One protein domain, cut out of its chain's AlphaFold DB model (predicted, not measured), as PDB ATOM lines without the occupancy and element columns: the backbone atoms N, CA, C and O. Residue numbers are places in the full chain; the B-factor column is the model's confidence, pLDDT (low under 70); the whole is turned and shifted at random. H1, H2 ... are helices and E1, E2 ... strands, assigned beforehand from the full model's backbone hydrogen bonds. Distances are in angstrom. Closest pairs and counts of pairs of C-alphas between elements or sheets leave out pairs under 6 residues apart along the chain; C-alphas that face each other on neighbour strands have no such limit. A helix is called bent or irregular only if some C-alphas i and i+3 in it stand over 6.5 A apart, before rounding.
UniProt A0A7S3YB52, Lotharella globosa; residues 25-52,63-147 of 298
ATOM      1  N   VAL A  25     -57.278  15.333 -82.126       95.12
ATOM      2  CA  VAL A  25     -58.627  14.820 -82.342       95.12
ATOM      3  C   VAL A  25     -58.475  13.384 -82.800       95.12
ATOM      4  O   VAL A  25     -57.809  13.128 -83.801       95.12
ATOM      5  N   VAL A  26     -59.071  12.457 -82.063       93.00
ATOM      6  CA  VAL A  26     -59.175  11.061 -82.484       93.00
ATOM      7  C   VAL A  26     -60.622  10.803 -82.854       93.00
ATOM      8  O   VAL A  26     -61.518  11.188 -82.106       93.00
ATOM      9  N   MET A  27     -60.857  10.184 -84.004       93.00
ATOM     10  CA  MET A  27     -62.196   9.827 -84.462       93.00
ATOM     11  C   MET A  27     -62.387   8.315 -84.384       93.00
ATOM     12  O   MET A  27     -61.457   7.563 -84.662       93.00
ATOM     13  N   CYS A  28     -63.585   7.875 -84.008       92.75
ATOM     14  CA  CYS A  28     -63.985   6.469 -84.057       92.75
ATOM     15  C   CYS A  28     -65.446   6.335 -84.486       92.75
ATOM     16  O   CYS A  28     -66.251   7.238 -84.254       92.75
ATOM     17  N   ASP A  29     -65.786   5.206 -85.095       90.69
ATOM     18  CA  ASP A  29     -67.170   4.786 -85.284       90.69
ATOM     19  C   ASP A  29     -67.682   4.170 -83.980       90.69
ATOM     20  O   ASP A  29     -67.087   3.233 -83.446       90.69
ATOM     21  N   ILE A  30     -68.787   4.705 -83.460       86.56
ATOM     22  CA  ILE A  30     -69.335   4.272 -82.175       86.56
ATOM     23  C   ILE A  30     -69.945   2.861 -82.225       86.56
ATOM     24  O   ILE A  30     -70.084   2.219 -81.186       86.56
ATOM     25  N   THR A  31     -70.289   2.379 -83.421       83.12
ATOM     26  CA  THR A  31     -70.890   1.054 -83.642       83.12
ATOM     27  C   THR A  31     -69.862  -0.053 -83.835       83.12
ATOM     28  O   THR A  31     -70.201  -1.231 -83.760       83.12
ATOM     29  N   SER A  32     -68.589   0.299 -84.041       87.06
ATOM     30  CA  SER A  32     -67.518  -0.665 -84.278       87.06
ATOM     31  C   SER A  32     -66.549  -0.698 -83.104       87.06
ATOM     32  O   SER A  32     -65.744   0.214 -82.922       87.06
ATOM     33  N   GLU A  33     -66.567  -1.785 -82.331       86.25
ATOM     34  CA  GLU A  33     -65.627  -1.980 -81.218       86.25
ATOM     35  C   GLU A  33     -64.164  -1.903 -81.677       86.25
ATOM     36  O   GLU A  33     -63.351  -1.240 -81.035       86.25
ATOM     37  N   ASN A  34     -63.858  -2.454 -82.854       90.19
ATOM     38  CA  ASN A  34     -62.534  -2.354 -83.465       90.19
ATOM     39  C   ASN A  34     -62.119  -0.891 -83.730       90.19
ATOM     40  O   ASN A  34     -60.970  -0.520 -83.500       90.19
ATOM     41  N   SER A  35     -63.046  -0.023 -84.157       90.56
ATOM     42  CA  SER A  35     -62.745   1.404 -84.359       90.56
ATOM     43  C   SER A  35     -62.424   2.115 -83.042       90.56
ATOM     44  O   SER A  35     -61.515   2.950 -82.981       90.56
ATOM     45  N   ILE A  36     -63.119   1.750 -81.961       87.44
ATOM     46  CA  ILE A  36     -62.831   2.256 -80.617       87.44
ATOM     47  C   ILE A  36     -61.428   1.815 -80.192       87.44
ATOM     48  O   ILE A  36     -60.621   2.650 -79.790       87.44
ATOM     49  N   GLU A  37     -61.093   0.532 -80.326       90.19
ATOM     50  CA  GLU A  37     -59.766   0.010 -79.981       90.19
ATOM     51  C   GLU A  37     -58.641   0.698 -80.766       90.19
ATOM     52  O   GLU A  37     -57.629   1.094 -80.180       90.19
ATOM     53  N   GLN A  38     -58.835   0.938 -82.066       90.69
ATOM     54  CA  GLN A  38     -57.884   1.677 -82.900       90.69
ATOM     55  C   GLN A  38     -57.699   3.130 -82.441       90.69
ATOM     56  O   GLN A  38     -56.569   3.630 -82.392       90.69
ATOM     57  N   ALA A  39     -58.778   3.810 -82.046       90.62
ATOM     58  CA  ALA A  39     -58.704   5.151 -81.473       90.62
ATOM     59  C   ALA A  39     -57.909   5.166 -80.156       90.62
ATOM     60  O   ALA A  39     -57.072   6.048 -79.924       90.62
ATOM     61  N   LEU A  40     -58.106   4.155 -79.308       91.06
ATOM     62  CA  LEU A  40     -57.357   3.994 -78.061       91.06
ATOM     63  C   LEU A  40     -55.873   3.702 -78.310       91.06
ATOM     64  O   LEU A  40     -55.009   4.304 -77.666       91.06
ATOM     65  N   ALA A  41     -55.564   2.823 -79.264       90.50
ATOM     66  CA  ALA A  41     -54.196   2.513 -79.669       90.50
ATOM     67  C   ALA A  41     -53.481   3.752 -80.231       90.50
ATOM     68  O   ALA A  41     -52.338   4.036 -79.864       90.50
ATOM     69  N   THR A  42     -54.177   4.548 -81.046       89.81
ATOM     70  CA  THR A  42     -53.665   5.815 -81.587       89.81
ATOM     71  C   THR A  42     -53.325   6.795 -80.471       89.81
ATOM     72  O   THR A  42     -52.227   7.353 -80.447       89.81
ATOM     73  N   GLN A  43     -54.211   6.946 -79.486       90.69
ATOM     74  CA  GLN A  43     -53.943   7.783 -78.321       90.69
ATOM     75  C   GLN A  43     -52.701   7.311 -77.556       90.69
ATOM     76  O   GLN A  43     -51.869   8.130 -77.174       90.69
ATOM     77  N   MET A  44     -52.523   6.003 -77.360       89.25
ATOM     78  CA  MET A  44     -51.323   5.461 -76.711       89.25
ATOM     79  C   MET A  44     -50.045   5.732 -77.517       89.25
ATOM     80  O   MET A  44     -49.026   6.088 -76.926       89.25
ATOM     81  N   ARG A  45     -50.102   5.646 -78.850       87.31
ATOM     82  CA  ARG A  45     -48.975   5.991 -79.728       87.31
ATOM     83  C   ARG A  45     -48.588   7.460 -79.583       87.31
ATOM     84  O   ARG A  45     -47.427   7.754 -79.327       87.31
ATOM     85  N   ILE A  46     -49.566   8.366 -79.637       86.25
ATOM     86  CA  ILE A  46     -49.353   9.809 -79.438       86.25
ATOM     87  C   ILE A  46     -48.688  10.068 -78.086       86.25
ATOM     88  O   ILE A  46     -47.746  10.856 -77.987       86.25
ATOM     89  N   ARG A  47     -49.128   9.376 -77.030       84.88
ATOM     90  CA  ARG A  47     -48.486   9.475 -75.716       84.88
ATOM     91  C   ARG A  47     -47.032   9.097 -75.758       84.88
ATOM     92  O   ARG A  47     -46.225   9.852 -75.235       84.88
ATOM     93  N   GLU A  48     -46.712   7.962 -76.356       85.12
ATOM     94  CA  GLU A  48     -45.342   7.480 -76.404       85.12
ATOM     95  C   GLU A  48     -44.455   8.419 -77.231       85.12
ATOM     96  O   GLU A  48     -43.380   8.800 -76.774       85.12
ATOM     97  N   THR A  49     -44.949   8.929 -78.365       81.62
ATOM     98  CA  THR A  49     -44.234   9.918 -79.188       81.62
ATOM     99  C   THR A  49     -43.968  11.227 -78.436       81.62
ATOM    100  O   THR A  49     -42.892  11.816 -78.553       81.62
ATOM    101  N   HIS A  50     -44.926  11.697 -77.633       78.38
ATOM    102  CA  HIS A  50     -44.796  12.942 -76.866       78.38
ATOM    103  C   HIS A  50     -44.188  12.755 -75.468       78.38
ATOM    104  O   HIS A  50     -43.883  13.736 -74.774       78.38
ATOM    105  N   ARG A  51     -43.958  11.510 -75.042       76.50
ATOM    106  CA  ARG A  51     -43.322  11.178 -73.773       76.50
ATOM    107  C   ARG A  51     -41.838  11.505 -73.866       76.50
ATOM    108  O   ARG A  51     -41.005  10.683 -74.231       76.50
ATOM    109  N   LYS A  52     -41.476  12.730 -73.479       65.62
ATOM    110  CA  LYS A  52     -40.062  13.087 -73.311       65.62
ATOM    111  C   LYS A  52     -39.422  12.118 -72.303       65.62
ATOM    112  O   LYS A  52     -40.018  11.898 -71.239       65.62
ATOM    113  N   MET A  63     -48.358  16.817 -72.276       87.25
ATOM    114  CA  MET A  63     -49.164  16.048 -73.219       87.25
ATOM    115  C   MET A  63     -50.155  16.963 -73.930       87.25
ATOM    116  O   MET A  63     -50.875  17.675 -73.221       87.25
ATOM    117  N   PRO A  64     -50.214  16.962 -75.277       89.56
ATOM    118  CA  PRO A  64     -51.228  17.733 -75.979       89.56
ATOM    119  C   PRO A  64     -52.628  17.293 -75.523       89.56
ATOM    120  O   PRO A  64     -52.850  16.097 -75.300       89.56
ATOM    121  N   PRO A  65     -53.570  18.236 -75.355       94.31
ATOM    122  CA  PRO A  65     -54.953  17.904 -75.061       94.31
ATOM    123  C   PRO A  65     -55.531  17.068 -76.199       94.31
ATOM    124  O   PRO A  65     -55.297  17.344 -77.376       94.31
ATOM    125  N   SER A  66     -56.290  16.045 -75.829       95.06
ATOM    126  CA  SER A  66     -56.860  15.080 -76.760       95.06
ATOM    127  C   SER A  66     -58.352  14.932 -76.524       95.06
ATOM    128  O   SER A  66     -58.790  14.736 -75.388       95.06
ATOM    129  N   ILE A  67     -59.137  14.994 -77.588       96.38
ATOM    130  CA  ILE A  67     -60.569  14.693 -77.547       96.38
ATOM    131  C   ILE A  67     -60.875  13.494 -78.432       96.38
ATOM    132  O   ILE A  67     -60.159  13.221 -79.398       96.38
ATOM    133  N   LEU A  68     -61.941  12.785 -78.081       94.88
ATOM    134  CA  LEU A  68     -62.473  11.690 -78.878       94.88
ATOM    135  C   LEU A  68     -63.776  12.137 -79.539       94.88
ATOM    136  O   LEU A  68     -64.699  12.580 -78.860       94.88
ATOM    137  N   ILE A  69     -63.866  12.011 -80.853       94.25
ATOM    138  CA  ILE A  69     -65.095  12.219 -81.608       94.25
ATOM    139  C   ILE A  69     -65.630  10.844 -81.996       94.25
ATOM    140  O   ILE A  69     -65.016  10.114 -82.771       94.25
ATOM    141  N   ALA A  70     -66.771  10.488 -81.424       91.50
ATOM    142  CA  ALA A  70     -67.520   9.302 -81.789       91.50
ATOM    143  C   ALA A  70     -68.495   9.686 -82.907       91.50
ATOM    144  O   ALA A  70     -69.438  10.450 -82.683       91.50
ATOM    145  N   ASN A  71     -68.248   9.191 -84.118       88.12
ATOM    146  CA  ASN A  71     -69.161   9.390 -85.229       88.12
ATOM    147  C   ASN A  71     -70.440   8.589 -84.968       88.12
ATOM    148  O   ASN A  71     -70.413   7.366 -84.817       88.12
ATOM    149  N   LYS A  72     -71.553   9.309 -84.893       79.75
ATOM    150  CA  LYS A  72     -72.907   8.800 -84.794       79.75
ATOM    151  C   LYS A  72     -73.299   8.302 -86.172       79.75
ATOM    152  O   LYS A  72     -73.565   9.088 -87.080       79.75
ATOM    153  N   THR A  73     -73.337   6.993 -86.322       61.12
ATOM    154  CA  THR A  73     -74.144   6.382 -87.367       61.12
ATOM    155  C   THR A  73     -75.597   6.418 -86.890       61.12
ATOM    156  O   THR A  73     -75.872   6.317 -85.693       61.12
ATOM    157  N   ASP A  74     -76.548   6.598 -87.802       64.31
ATOM    158  CA  ASP A  74     -77.995   6.685 -87.523       64.31
ATOM    159  C   ASP A  74     -78.596   5.365 -86.968       64.31
ATOM    160  O   ASP A  74     -79.797   5.131 -87.046       64.31
ATOM    161  N   LEU A  75     -77.748   4.478 -86.438       56.34
ATOM    162  CA  LEU A  75     -77.995   3.077 -86.106       56.34
ATOM    163  C   LEU A  75     -78.334   2.838 -84.632       56.34
ATOM    164  O   LEU A  75     -78.724   1.733 -84.278       56.34
ATOM    165  N   LEU A  76     -78.237   3.853 -83.769       65.81
ATOM    166  CA  LEU A  76     -78.728   3.759 -82.392       65.81
ATOM    167  C   LEU A  76     -80.249   3.955 -82.364       65.81
ATOM    168  O   LEU A  76     -80.749   4.975 -81.889       65.81
ATOM    169  N   THR A  77     -80.982   3.002 -82.937       69.94
ATOM    170  CA  THR A  77     -82.453   2.992 -82.924       69.94
ATOM    171  C   THR A  77     -83.012   2.608 -81.553       69.94
ATOM    172  O   THR A  77     -84.138   2.980 -81.234       69.94
ATOM    173  N   ASP A  78     -82.227   1.903 -80.731       82.12
ATOM    174  CA  ASP A  78     -82.575   1.544 -79.356       82.12
ATOM    175  C   ASP A  78     -81.903   2.483 -78.335       82.12
ATOM    176  O   ASP A  78     -80.679   2.649 -78.288       82.12
ATOM    177  N   VAL A  79     -82.730   3.083 -77.474       83.62
ATOM    178  CA  VAL A  79     -82.305   3.955 -76.371       83.62
ATOM    179  C   VAL A  79     -81.420   3.197 -75.377       83.62
ATOM    180  O   VAL A  79     -80.470   3.774 -74.839       83.62
ATOM    181  N   HIS A  80     -81.701   1.912 -75.135       86.44
ATOM    182  CA  HIS A  80     -80.928   1.103 -74.195       86.44
ATOM    183  C   HIS A  80     -79.511   0.838 -74.713       86.44
ATOM    184  O   HIS A  80     -78.534   1.070 -73.994       86.44
ATOM    185  N   GLU A  81     -79.383   0.435 -75.978       83.12
ATOM    186  CA  GLU A  81     -78.089   0.234 -76.630       83.12
ATOM    187  C   GLU A  81     -77.261   1.528 -76.653       83.12
ATOM    188  O   GLU A  81     -76.093   1.531 -76.249       83.12
ATOM    189  N   GLY A  82     -77.881   2.661 -77.004       83.56
ATOM    190  CA  GLY A  82     -77.217   3.967 -76.986       83.56
ATOM    191  C   GLY A  82     -76.671   4.348 -75.607       83.56
ATOM    192  O   GLY A  82     -75.544   4.845 -75.494       83.56
ATOM    193  N   PHE A  83     -77.423   4.060 -74.542       86.19
ATOM    194  CA  PHE A  83     -76.973   4.284 -73.168       86.19
ATOM    195  C   PHE A  83     -75.762   3.410 -72.806       86.19
ATOM    196  O   PHE A  83     -74.772   3.911 -72.260       86.19
ATOM    197  N   MET A  84     -75.808   2.118 -73.141       88.62
ATOM    198  CA  MET A  84     -74.723   1.171 -72.861       88.62
ATOM    199  C   MET A  84     -73.430   1.548 -73.588       88.62
ATOM    200  O   MET A  84     -72.352   1.552 -72.980       88.62
ATOM    201  N   ILE A  85     -73.537   1.945 -74.856       85.12
ATOM    202  CA  ILE A  85     -72.408   2.426 -75.653       85.12
ATOM    203  C   ILE A  85     -71.828   3.716 -75.059       85.12
ATOM    204  O   ILE A  85     -70.612   3.816 -74.874       85.12
ATOM    205  N   GLY A  86     -72.672   4.678 -74.671       88.06
ATOM    206  CA  GLY A  86     -72.220   5.912 -74.022       88.06
ATOM    207  C   GLY A  86     -71.472   5.657 -72.707       88.06
ATOM    208  O   GLY A  86     -70.401   6.229 -72.471       88.06
ATOM    209  N   ALA A  87     -71.977   4.746 -71.870       90.44
ATOM    210  CA  ALA A  87     -71.323   4.351 -70.623       90.44
ATOM    211  C   ALA A  87     -69.967   3.665 -70.872       90.44
ATOM    212  O   ALA A  87     -68.983   3.963 -70.184       90.44
ATOM    213  N   LYS A  88     -69.893   2.778 -71.874       89.56
ATOM    214  CA  LYS A  88     -68.650   2.117 -72.295       89.56
ATOM    215  C   LYS A  88     -67.626   3.143 -72.785       89.56
ATOM    216  O   LYS A  88     -66.496   3.159 -72.296       89.56
ATOM    217  N   MET A  89     -68.034   4.060 -73.661       89.69
ATOM    218  CA  MET A  89     -67.157   5.100 -74.197       89.69
ATOM    219  C   MET A  89     -66.609   6.005 -73.091       89.69
ATOM    220  O   MET A  89     -65.408   6.262 -73.026       89.69
ATOM    221  N   HIS A  90     -67.457   6.412 -72.143       92.12
ATOM    222  CA  HIS A  90     -67.025   7.216 -71.003       92.12
ATOM    223  C   HIS A  90     -65.940   6.514 -70.162       92.12
ATOM    224  O   HIS A  90     -64.962   7.150 -69.753       92.12
ATOM    225  N   ARG A  91     -66.060   5.195 -69.938       93.38
ATOM    226  CA  ARG A  91     -65.024   4.405 -69.244       93.38
ATOM    227  C   ARG A  91     -63.698   4.432 -70.007       93.38
ATOM    228  O   ARG A  91     -62.661   4.691 -69.393       93.38
ATOM    229  N   HIS A  92     -63.728   4.234 -71.324       91.06
ATOM    230  CA  HIS A  92     -62.531   4.262 -72.167       91.06
ATOM    231  C   HIS A  92     -61.866   5.644 -72.193       91.06
ATOM    232  O   HIS A  92     -60.666   5.763 -71.951       91.06
ATOM    233  N   VAL A  93     -62.644   6.710 -72.378       92.50
ATOM    234  CA  VAL A  93     -62.167   8.104 -72.357       92.50
ATOM    235  C   VAL A  93     -61.423   8.403 -71.053       92.50
ATOM    236  O   VAL A  93     -60.305   8.927 -71.074       92.50
ATOM    237  N   LYS A  94     -61.994   7.989 -69.915       93.62
ATOM    238  CA  LYS A  94     -61.389   8.167 -68.589       93.62
ATOM    239  C   LYS A  94     -60.120   7.329 -68.403       93.62
ATOM    240  O   LYS A  94     -59.124   7.846 -67.885       93.62
ATOM    241  N   ALA A  95     -60.128   6.064 -68.822       92.38
ATOM    242  CA  ALA A  95     -58.970   5.171 -68.723       92.38
ATOM    243  C   ALA A  95     -57.786   5.688 -69.560       92.38
ATOM    244  O   ALA A  95     -56.656   5.780 -69.075       92.38
ATOM    245  N   HIS A  96     -58.065   6.149 -70.779       91.38
ATOM    246  CA  HIS A  96     -57.067   6.629 -71.731       91.38
ATOM    247  C   HIS A  96     -56.853   8.146 -71.675       91.38
ATOM    248  O   HIS A  96     -56.242   8.704 -72.579       91.38
ATOM    249  N   LYS A  97     -57.276   8.819 -70.592       92.56
ATOM    250  CA  LYS A  97     -57.168  10.277 -70.326       92.56
ATOM    251  C   LYS A  97     -57.406  11.173 -71.547       92.56
ATOM    252  O   LYS A  97     -56.644  12.110 -71.782       92.56
ATOM    253  N   PHE A  98     -58.443  10.874 -72.311       94.06
ATOM    254  CA  PHE A  98     -59.039  11.887 -73.169       94.06
ATOM    255  C   PHE A  98     -59.675  12.964 -72.282       94.06
ATOM    256  O   PHE A  98     -60.135  12.681 -71.174       94.06
ATOM    257  N   GLN A  99     -59.674  14.206 -72.750       95.50
ATOM    258  CA  GLN A  99     -60.157  15.358 -71.989       95.50
ATOM    259  C   GLN A  99     -61.683  15.396 -71.987       95.50
ATOM    260  O   GLN A  99     -62.296  15.662 -70.958       95.50
ATOM    261  N   LYS A 100     -62.283  15.098 -73.140       96.12
ATOM    262  CA  LYS A 100     -63.725  14.958 -73.337       96.12
ATOM    263  C   LYS A 100     -63.962  14.099 -74.578       96.12
ATOM    264  O   LYS A 100     -63.055  13.922 -75.398       96.12
ATOM    265  N   TRP A 101     -65.167  13.561 -74.696       95.19
ATOM    266  CA  TRP A 101     -65.630  12.937 -75.924       95.19
ATOM    267  C   TRP A 101     -66.935  13.568 -76.385       95.19
ATOM    268  O   TRP A 101     -67.690  14.097 -75.567       95.19
ATOM    269  N   PHE A 102     -67.158  13.528 -77.691       93.56
ATOM    270  CA  PHE A 102     -68.298  14.140 -78.355       93.56
ATOM    271  C   PHE A 102     -68.942  13.123 -79.275       93.56
ATOM    272  O   PHE A 102     -68.248  12.345 -79.928       93.56
ATOM    273  N   ILE A 103     -70.266  13.152 -79.333       91.25
ATOM    274  CA  ILE A 103     -71.022  12.457 -80.366       91.25
ATOM    275  C   ILE A 103     -71.175  13.449 -81.515       91.25
ATOM    276  O   ILE A 103     -71.644  14.567 -81.306       91.25
ATOM    277  N   CYS A 104     -70.758  13.066 -82.714       91.06
ATOM    278  CA  CYS A 104     -70.858  13.924 -83.890       91.06
ATOM    279  C   CYS A 104     -71.517  13.167 -85.033       91.06
ATOM    280  O   CYS A 104     -71.253  11.987 -85.192       91.06
ATOM    281  N   SER A 105     -72.330  13.827 -85.850       86.38
ATOM    282  CA  SER A 105     -72.842  13.238 -87.094       86.38
ATOM    283  C   SER A 105     -72.173  13.934 -88.264       86.38
ATOM    284  O   SER A 105     -72.335  15.143 -88.440       86.38
ATOM    285  N   SER A 106     -71.413  13.192 -89.072       79.50
ATOM    286  CA  SER A 106     -70.819  13.747 -90.294       79.50
ATOM    287  C   SER A 106     -71.886  14.170 -91.310       79.50
ATOM    288  O   SER A 106     -71.697  15.162 -92.014       79.50
ATOM    289  N   LYS A 107     -73.026  13.466 -91.342       83.75
ATOM    290  CA  LYS A 107     -74.164  13.765 -92.225       83.75
ATOM    291  C   LYS A 107     -74.857  15.067 -91.837       83.75
ATOM    292  O   LYS A 107     -75.081  15.923 -92.685       83.75
ATOM    293  N   GLU A 108     -75.161  15.228 -90.551       84.94
ATOM    294  CA  GLU A 108     -75.899  16.393 -90.044       84.94
ATOM    295  C   GLU A 108     -74.974  17.554 -89.648       84.94
ATOM    296  O   GLU A 108     -75.447  18.623 -89.269       84.94
ATOM    297  N   LYS A 109     -73.650  17.347 -89.712       82.12
ATOM    298  CA  LYS A 109     -72.607  18.275 -89.241       82.12
ATOM    299  C   LYS A 109     -72.794  18.712 -87.779       82.12
ATOM    300  O   LYS A 109     -72.304  19.764 -87.372       82.12
ATOM    301  N   GLN A 110     -73.480  17.902 -86.974       87.38
ATOM    302  CA  GLN A 110     -73.743  18.188 -85.566       87.38
ATOM    303  C   GLN A 110     -72.568  17.762 -84.679       87.38
ATOM    304  O   GLN A 110     -71.889  16.772 -84.958       87.38
ATOM    305  N   GLY A 111     -72.338  18.507 -83.597       87.25
ATOM    306  CA  GLY A 111     -71.366  18.185 -82.542       87.25
ATOM    307  C   GLY A 111     -69.900  18.502 -82.862       87.25
ATOM    308  O   GLY A 111     -69.114  18.688 -81.937       87.25
ATOM    309  N   ILE A 112     -69.522  18.629 -84.143       91.00
ATOM    310  CA  ILE A 112     -68.132  18.922 -84.543       91.00
ATOM    311  C   ILE A 112     -67.700  20.301 -84.033       91.00
ATOM    312  O   ILE A 112     -66.622  20.422 -83.455       91.00
ATOM    313  N   SER A 113     -68.538  21.330 -84.203       93.62
ATOM    314  CA  SER A 113     -68.215  22.682 -83.731       93.62
ATOM    315  C   SER A 113     -68.023  22.714 -82.215       93.62
ATOM    316  O   SER A 113     -67.004  23.211 -81.758       93.62
ATOM    317  N   GLU A 114     -68.909  22.074 -81.442       95.38
ATOM    318  CA  GLU A 114     -68.768  21.988 -79.979       95.38
ATOM    319  C   GLU A 114     -67.459  21.290 -79.571       95.38
ATOM    320  O   GLU A 114     -66.767  21.727 -78.649       95.38
ATOM    321  N   ALA A 115     -67.089  20.215 -80.276       95.31
ATOM    322  CA  ALA A 115     -65.846  19.497 -80.027       95.31
ATOM    323  C   ALA A 115     -64.616  20.386 -80.263       95.31
ATOM    324  O   ALA A 115     -63.681  20.399 -79.454       95.31
ATOM    325  N   MET A 116     -64.629  21.157 -81.349       96.00
ATOM    326  CA  MET A 116     -63.542  22.069 -81.697       96.00
ATOM    327  C   MET A 116     -63.492  23.288 -80.774       96.00
ATOM    328  O   MET A 116     -62.403  23.641 -80.328       96.00
ATOM    329  N   ASP A 117     -64.638  23.862 -80.408       96.62
ATOM    330  CA  ASP A 117     -64.746  24.975 -79.458       96.62
ATOM    331  C   ASP A 117     -64.240  24.580 -78.066       96.62
ATOM    332  O   ASP A 117     -63.654  25.394 -77.354       96.62
ATOM    333  N   PHE A 118     -64.391  23.308 -77.687       97.06
ATOM    334  CA  PHE A 118     -63.799  22.771 -76.466       97.06
ATOM    335  C   PHE A 118     -62.287  22.533 -76.589       97.06
ATOM    336  O   PHE A 118     -61.534  22.831 -75.658       97.06
ATOM    337  N   LEU A 119     -61.813  21.977 -77.711       96.38
ATOM    338  CA  LEU A 119     -60.393  21.655 -77.892       96.38
ATOM    339  C   LEU A 119     -59.528  22.907 -78.096       96.38
ATOM    340  O   LEU A 119     -58.415  22.964 -77.572       96.38
ATOM    341  N   ALA A 120     -60.011  23.892 -78.850       96.38
ATOM    342  CA  ALA A 120     -59.262  25.087 -79.225       96.38
ATOM    343  C   ALA A 120     -58.635  25.837 -78.030       96.38
ATOM    344  O   ALA A 120     -57.415  26.025 -78.043       96.38
ATOM    345  N   PRO A 121     -59.374  26.212 -76.963       97.31
ATOM    346  CA  PRO A 121     -58.784  26.903 -75.816       97.31
ATOM    347  C   PRO A 121     -57.762  26.034 -75.074       97.31
ATOM    348  O   PRO A 121     -56.728  26.538 -74.635       97.31
ATOM    349  N   LEU A 122     -57.991  24.718 -74.981       95.94
ATOM    350  CA  LEU A 122     -57.030  23.793 -74.375       95.94
ATOM    351  C   LEU A 122     -55.735  23.726 -75.190       95.94
ATOM    352  O   LEU A 122     -54.643  23.731 -74.620       95.94
ATOM    353  N   ALA A 123     -55.851  23.670 -76.518       94.44
ATOM    354  CA  ALA A 123     -54.717  23.618 -77.429       94.44
ATOM    355  C   ALA A 123     -53.911  24.926 -77.412       94.44
ATOM    356  O   ALA A 123     -52.679  24.893 -77.435       94.44
ATOM    357  N   LEU A 124     -54.590  26.073 -77.307       93.88
ATOM    358  CA  LEU A 124     -53.958  27.384 -77.149       93.88
ATOM    359  C   LEU A 124     -53.182  27.479 -75.830       93.88
ATOM    360  O   LEU A 124     -51.981  27.744 -75.857       93.88
ATOM    361  N   ALA A 125     -53.815  27.156 -74.699       93.50
ATOM    362  CA  ALA A 125     -53.150  27.153 -73.394       93.50
ATOM    363  C   ALA A 125     -51.953  26.184 -73.362       93.50
ATOM    364  O   ALA A 125     -50.891  26.473 -72.803       93.50
ATOM    365  N   PHE A 126     -52.087  25.026 -74.014       92.12
ATOM    366  CA  PHE A 126     -50.990  24.078 -74.180       92.12
ATOM    367  C   PHE A 126     -49.836  24.661 -75.008       92.12
ATOM    368  O   PHE A 126     -48.665  24.474 -74.663       92.12
ATOM    369  N   ALA A 127     -50.145  25.372 -76.094       89.88
ATOM    370  CA  ALA A 127     -49.156  26.021 -76.946       89.88
ATOM    371  C   ALA A 127     -48.376  27.108 -76.196       89.88
ATOM    372  O   ALA A 127     -47.152  27.167 -76.324       89.88
ATOM    373  N   GLU A 128     -49.061  27.933 -75.404       91.62
ATOM    374  CA  GLU A 128     -48.455  28.972 -74.565       91.62
ATOM    375  C   GLU A 128     -47.504  28.368 -73.540       91.62
ATOM    376  O   GLU A 128     -46.318  28.696 -73.532       91.62
ATOM    377  N   LYS A 129     -47.961  27.364 -72.791       89.44
ATOM    378  CA  LYS A 129     -47.117  26.654 -71.829       89.44
ATOM    379  C   LYS A 129     -45.897  25.995 -72.484       89.44
ATOM    380  O   LYS A 129     -44.797  25.982 -71.935       89.44
ATOM    381  N   CYS A 130     -46.062  25.462 -73.696       86.31
ATOM    382  CA  CYS A 130     -44.946  24.925 -74.474       86.31
ATOM    383  C   CYS A 130     -43.955  26.013 -74.921       86.31
ATOM    384  O   CYS A 130     -42.759  25.727 -75.046       86.31
ATOM    385  N   LYS A 131     -44.422  27.239 -75.196       88.00
ATOM    386  CA  LYS A 131     -43.554  28.391 -75.486       88.00
ATOM    387  C   LYS A 131     -42.796  28.817 -74.231       88.00
ATOM    388  O   LYS A 131     -41.581  28.961 -74.322       88.00
ATOM    389  N   GLU A 132     -43.467  28.918 -73.087       89.31
ATOM    390  CA  GLU A 132     -42.856  29.241 -71.790       89.31
ATOM    391  C   GLU A 132     -41.739  28.252 -71.432       89.31
ATOM    392  O   GLU A 132     -40.583  28.655 -71.285       89.31
ATOM    393  N   GLU A 133     -42.018  26.940 -71.440       86.50
ATOM    394  CA  GLU A 133     -40.988  25.922 -71.182       86.50
ATOM    395  C   GLU A 133     -39.820  26.006 -72.178       86.50
ATOM    396  O   GLU A 133     -38.673  25.703 -71.839       86.50
ATOM    397  N   ALA A 134     -40.088  26.361 -73.438       85.44
ATOM    398  CA  ALA A 134     -39.039  26.525 -74.437       85.44
ATOM    399  C   ALA A 134     -38.174  27.761 -74.150       85.44
ATOM    400  O   ALA A 134     -36.953  27.686 -74.301       85.44
ATOM    401  N   THR A 135     -38.783  28.870 -73.719       87.56
ATOM    402  CA  THR A 135     -38.063  30.087 -73.327       87.56
ATOM    403  C   THR A 135     -37.232  29.877 -72.070       87.56
ATOM    404  O   THR A 135     -36.051  30.213 -72.080       87.56
ATOM    405  N   GLU A 136     -37.777  29.229 -71.039       86.69
ATOM    406  CA  GLU A 136     -37.044  28.899 -69.813       86.69
ATOM    407  C   GLU A 136     -35.836  28.008 -70.112       86.69
ATOM    408  O   GLU A 136     -34.722  28.307 -69.693       86.69
ATOM    409  N   ARG A 137     -36.012  26.959 -70.927       82.44
ATOM    410  CA  ARG A 137     -34.901  26.087 -71.347       82.44
ATOM    411  C   ARG A 137     -33.849  26.830 -72.158       82.44
ATOM    412  O   ARG A 137     -32.672  26.480 -72.089       82.44
ATOM    413  N   LYS A 138     -34.253  27.805 -72.977       85.69
ATOM    414  CA  LYS A 138     -33.313  28.644 -73.726       85.69
ATOM    415  C   LYS A 138     -32.499  29.508 -72.761       85.69
ATOM    416  O   LYS A 138     -31.277  29.487 -72.847       85.69
ATOM    417  N   GLN A 139     -33.154  30.165 -71.807       84.88
ATOM    418  CA  GLN A 139     -32.491  30.968 -70.777       84.88
ATOM    419  C   GLN A 139     -31.566  30.126 -69.889       84.88
ATOM    420  O   GLN A 139     -30.456  30.548 -69.580       84.88
ATOM    421  N   GLU A 140     -31.983  28.923 -69.495       82.00
ATOM    422  CA  GLU A 140     -31.159  27.999 -68.711       82.00
ATOM    423  C   GLU A 140     -29.902  27.585 -69.485       82.00
ATOM    424  O   GLU A 140     -28.799  27.677 -68.952       82.00
ATOM    425  N   LYS A 141     -30.042  27.229 -70.770       84.25
ATOM    426  CA  LYS A 141     -28.898  26.932 -71.647       84.25
ATOM    427  C   LYS A 141     -27.973  28.131 -71.836       84.25
ATOM    428  O   LYS A 141     -26.760  27.958 -71.887       84.25
ATOM    429  N   GLU A 142     -28.520  29.336 -71.963       82.62
ATOM    430  CA  GLU A 142     -27.729  30.567 -72.066       82.62
ATOM    431  C   GLU A 142     -26.956  30.842 -70.771       82.62
ATOM    432  O   GLU A 142     -25.765  31.154 -70.822       82.62
ATOM    433  N   ARG A 143     -27.587  30.647 -69.606       82.44
ATOM    434  CA  ARG A 143     -26.932  30.749 -68.293       82.44
ATOM    435  C   ARG A 143     -25.832  29.703 -68.120       82.44
ATOM    436  O   ARG A 143     -24.737  30.050 -67.683       82.44
ATOM    437  N   GLU A 144     -26.097  28.452 -68.488       82.25
ATOM    438  CA  GLU A 144     -25.110  27.368 -68.456       82.25
ATOM    439  C   GLU A 144     -23.933  27.673 -69.395       82.25
ATOM    440  O   GLU A 144     -22.777  27.584 -68.988       82.25
ATOM    441  N   SER A 145     -24.214  28.156 -70.609       86.06
ATOM    442  CA  SER A 145     -23.188  28.574 -71.569       86.06
ATOM    443  C   SER A 145     -22.327  29.727 -71.046       86.06
ATOM    444  O   SER A 145     -21.106  29.713 -71.220       86.06
ATOM    445  N   LEU A 146     -22.931  30.712 -70.377       85.56
ATOM    446  CA  LEU A 146     -22.208  31.830 -69.774       85.56
ATOM    447  C   LEU A 146     -21.319  31.368 -68.615       85.56
ATOM    448  O   LEU A 146     -20.157  31.765 -68.528       85.56
ATOM    449  N   PHE A 147     -21.834  30.490 -67.756       85.81
ATOM    450  CA  PHE A 147     -21.057  29.908 -66.666       85.81
ATOM    451  C   PHE A 147     -19.871  29.088 -67.188       85.81
ATOM    452  O   PHE A 147     -18.745  29.229 -66.701       85.81
TER     453      PHE A 147
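Overview. This is residues 25 to 52 and 63 to 147 of the 298 residues of a protein of Lotharella globosa (UniProt A0A7S3YB52). A small sheet of three parallel strands lies between helices: H1 and H2 cover one face, and the first part of the long helix H3 covers the other. The rest of H3 runs on past this body, and its residues 131 to 147 stick out as a free arm that makes much of the length. The printed part has 113 residues, with three named strands and three named helices in the order E1 H1 E2 H2 E3 H3; the sheet's order is E1 E2 E3, and the class is mostly helix. The whole is loose, with a radius of gyration of the C-alphas of 18.5 A and spans of 69 by 25 by 18 A.

Along the chain. Find C-alpha 25 at (-58.627, 14.820, -82.342), where E1 begins; it runs over residues 25 to 29. H1 follows over residues 33 to 50, 26.0 A long. After the cut, look for E2 at residues 66 to 71, 16.0 A long, then H2 at residues 79 to 95, 24.6 A long, beginning at C-alpha 79 at (-82.305, 3.955, -76.371). E3 holds residues 100 to 104. H3, residues 112 to 147, is 51.5 A long and ends at C-alpha 147 at (-21.057, 29.908, -66.666). It has a kink of 27 degrees near residue 119 and is only just irregular: C-alphas 118 and 121 are 6.53 A apart.

Arrangement. Begin at E1 and E2, parallel at 26 degrees, where N 28 and O 69 are within hydrogen-bond range at 2.9 A. E2 and E3 are parallel at 25 degrees, with N 70 and O 102 at 2.8 A. The sheet E1 E2 E3 and its helices make three layers, a sheet with helices on both faces: H3 on one face, H1 and H2 on the other. H1 is on the sheet over E1, at a height over the sheet of 8.2 A; their closest C-alphas, Cys 28 and Ser 35, are 5.2 A apart. H2, on the same face, lies over E3 at a height of 9.3 A; their closest C-alphas, Val 93 and Trp 101, are 6.9 A apart. E2, H2 and E3 form a strand-helix-strand unit, two parallel neighbour strands joined through a helix, with a right-handed crossover. H1 and H2 are close but not clearly touching, with the C-alphas of Leu 40 and His 92 closest at 7.8 A. H3 is on the opposite face at a height of 9.2 A, and its closest C-alpha pair with E2, Ile 67 and Leu 119, is 7.0 A apart. H3 is apart from H1 and H2. In H1 and H2 every O i to N i+4 pair is within hydrogen-bond range; in H3, 30 of 32 are.

Size, cuts and confidence. The two C-alphas farthest apart, Thr 77 and Phe 147, are 69.0 A from each other. Without residues 131 to 147, which stand free, the body spans 44 by 25 by 18 A. Residues 53 to 62 are not printed, and C-alphas 52 and 63 are 9.6 A apart across that cut. Of the links that are printed whole, E1 to H1 and H2 to E3 are tight, E2 to H2 and E3 to H3 are short, and none is long. In this model the mean pLDDT of the printed part is 87.8; residue 52 and residues 73 to 77 are under 70.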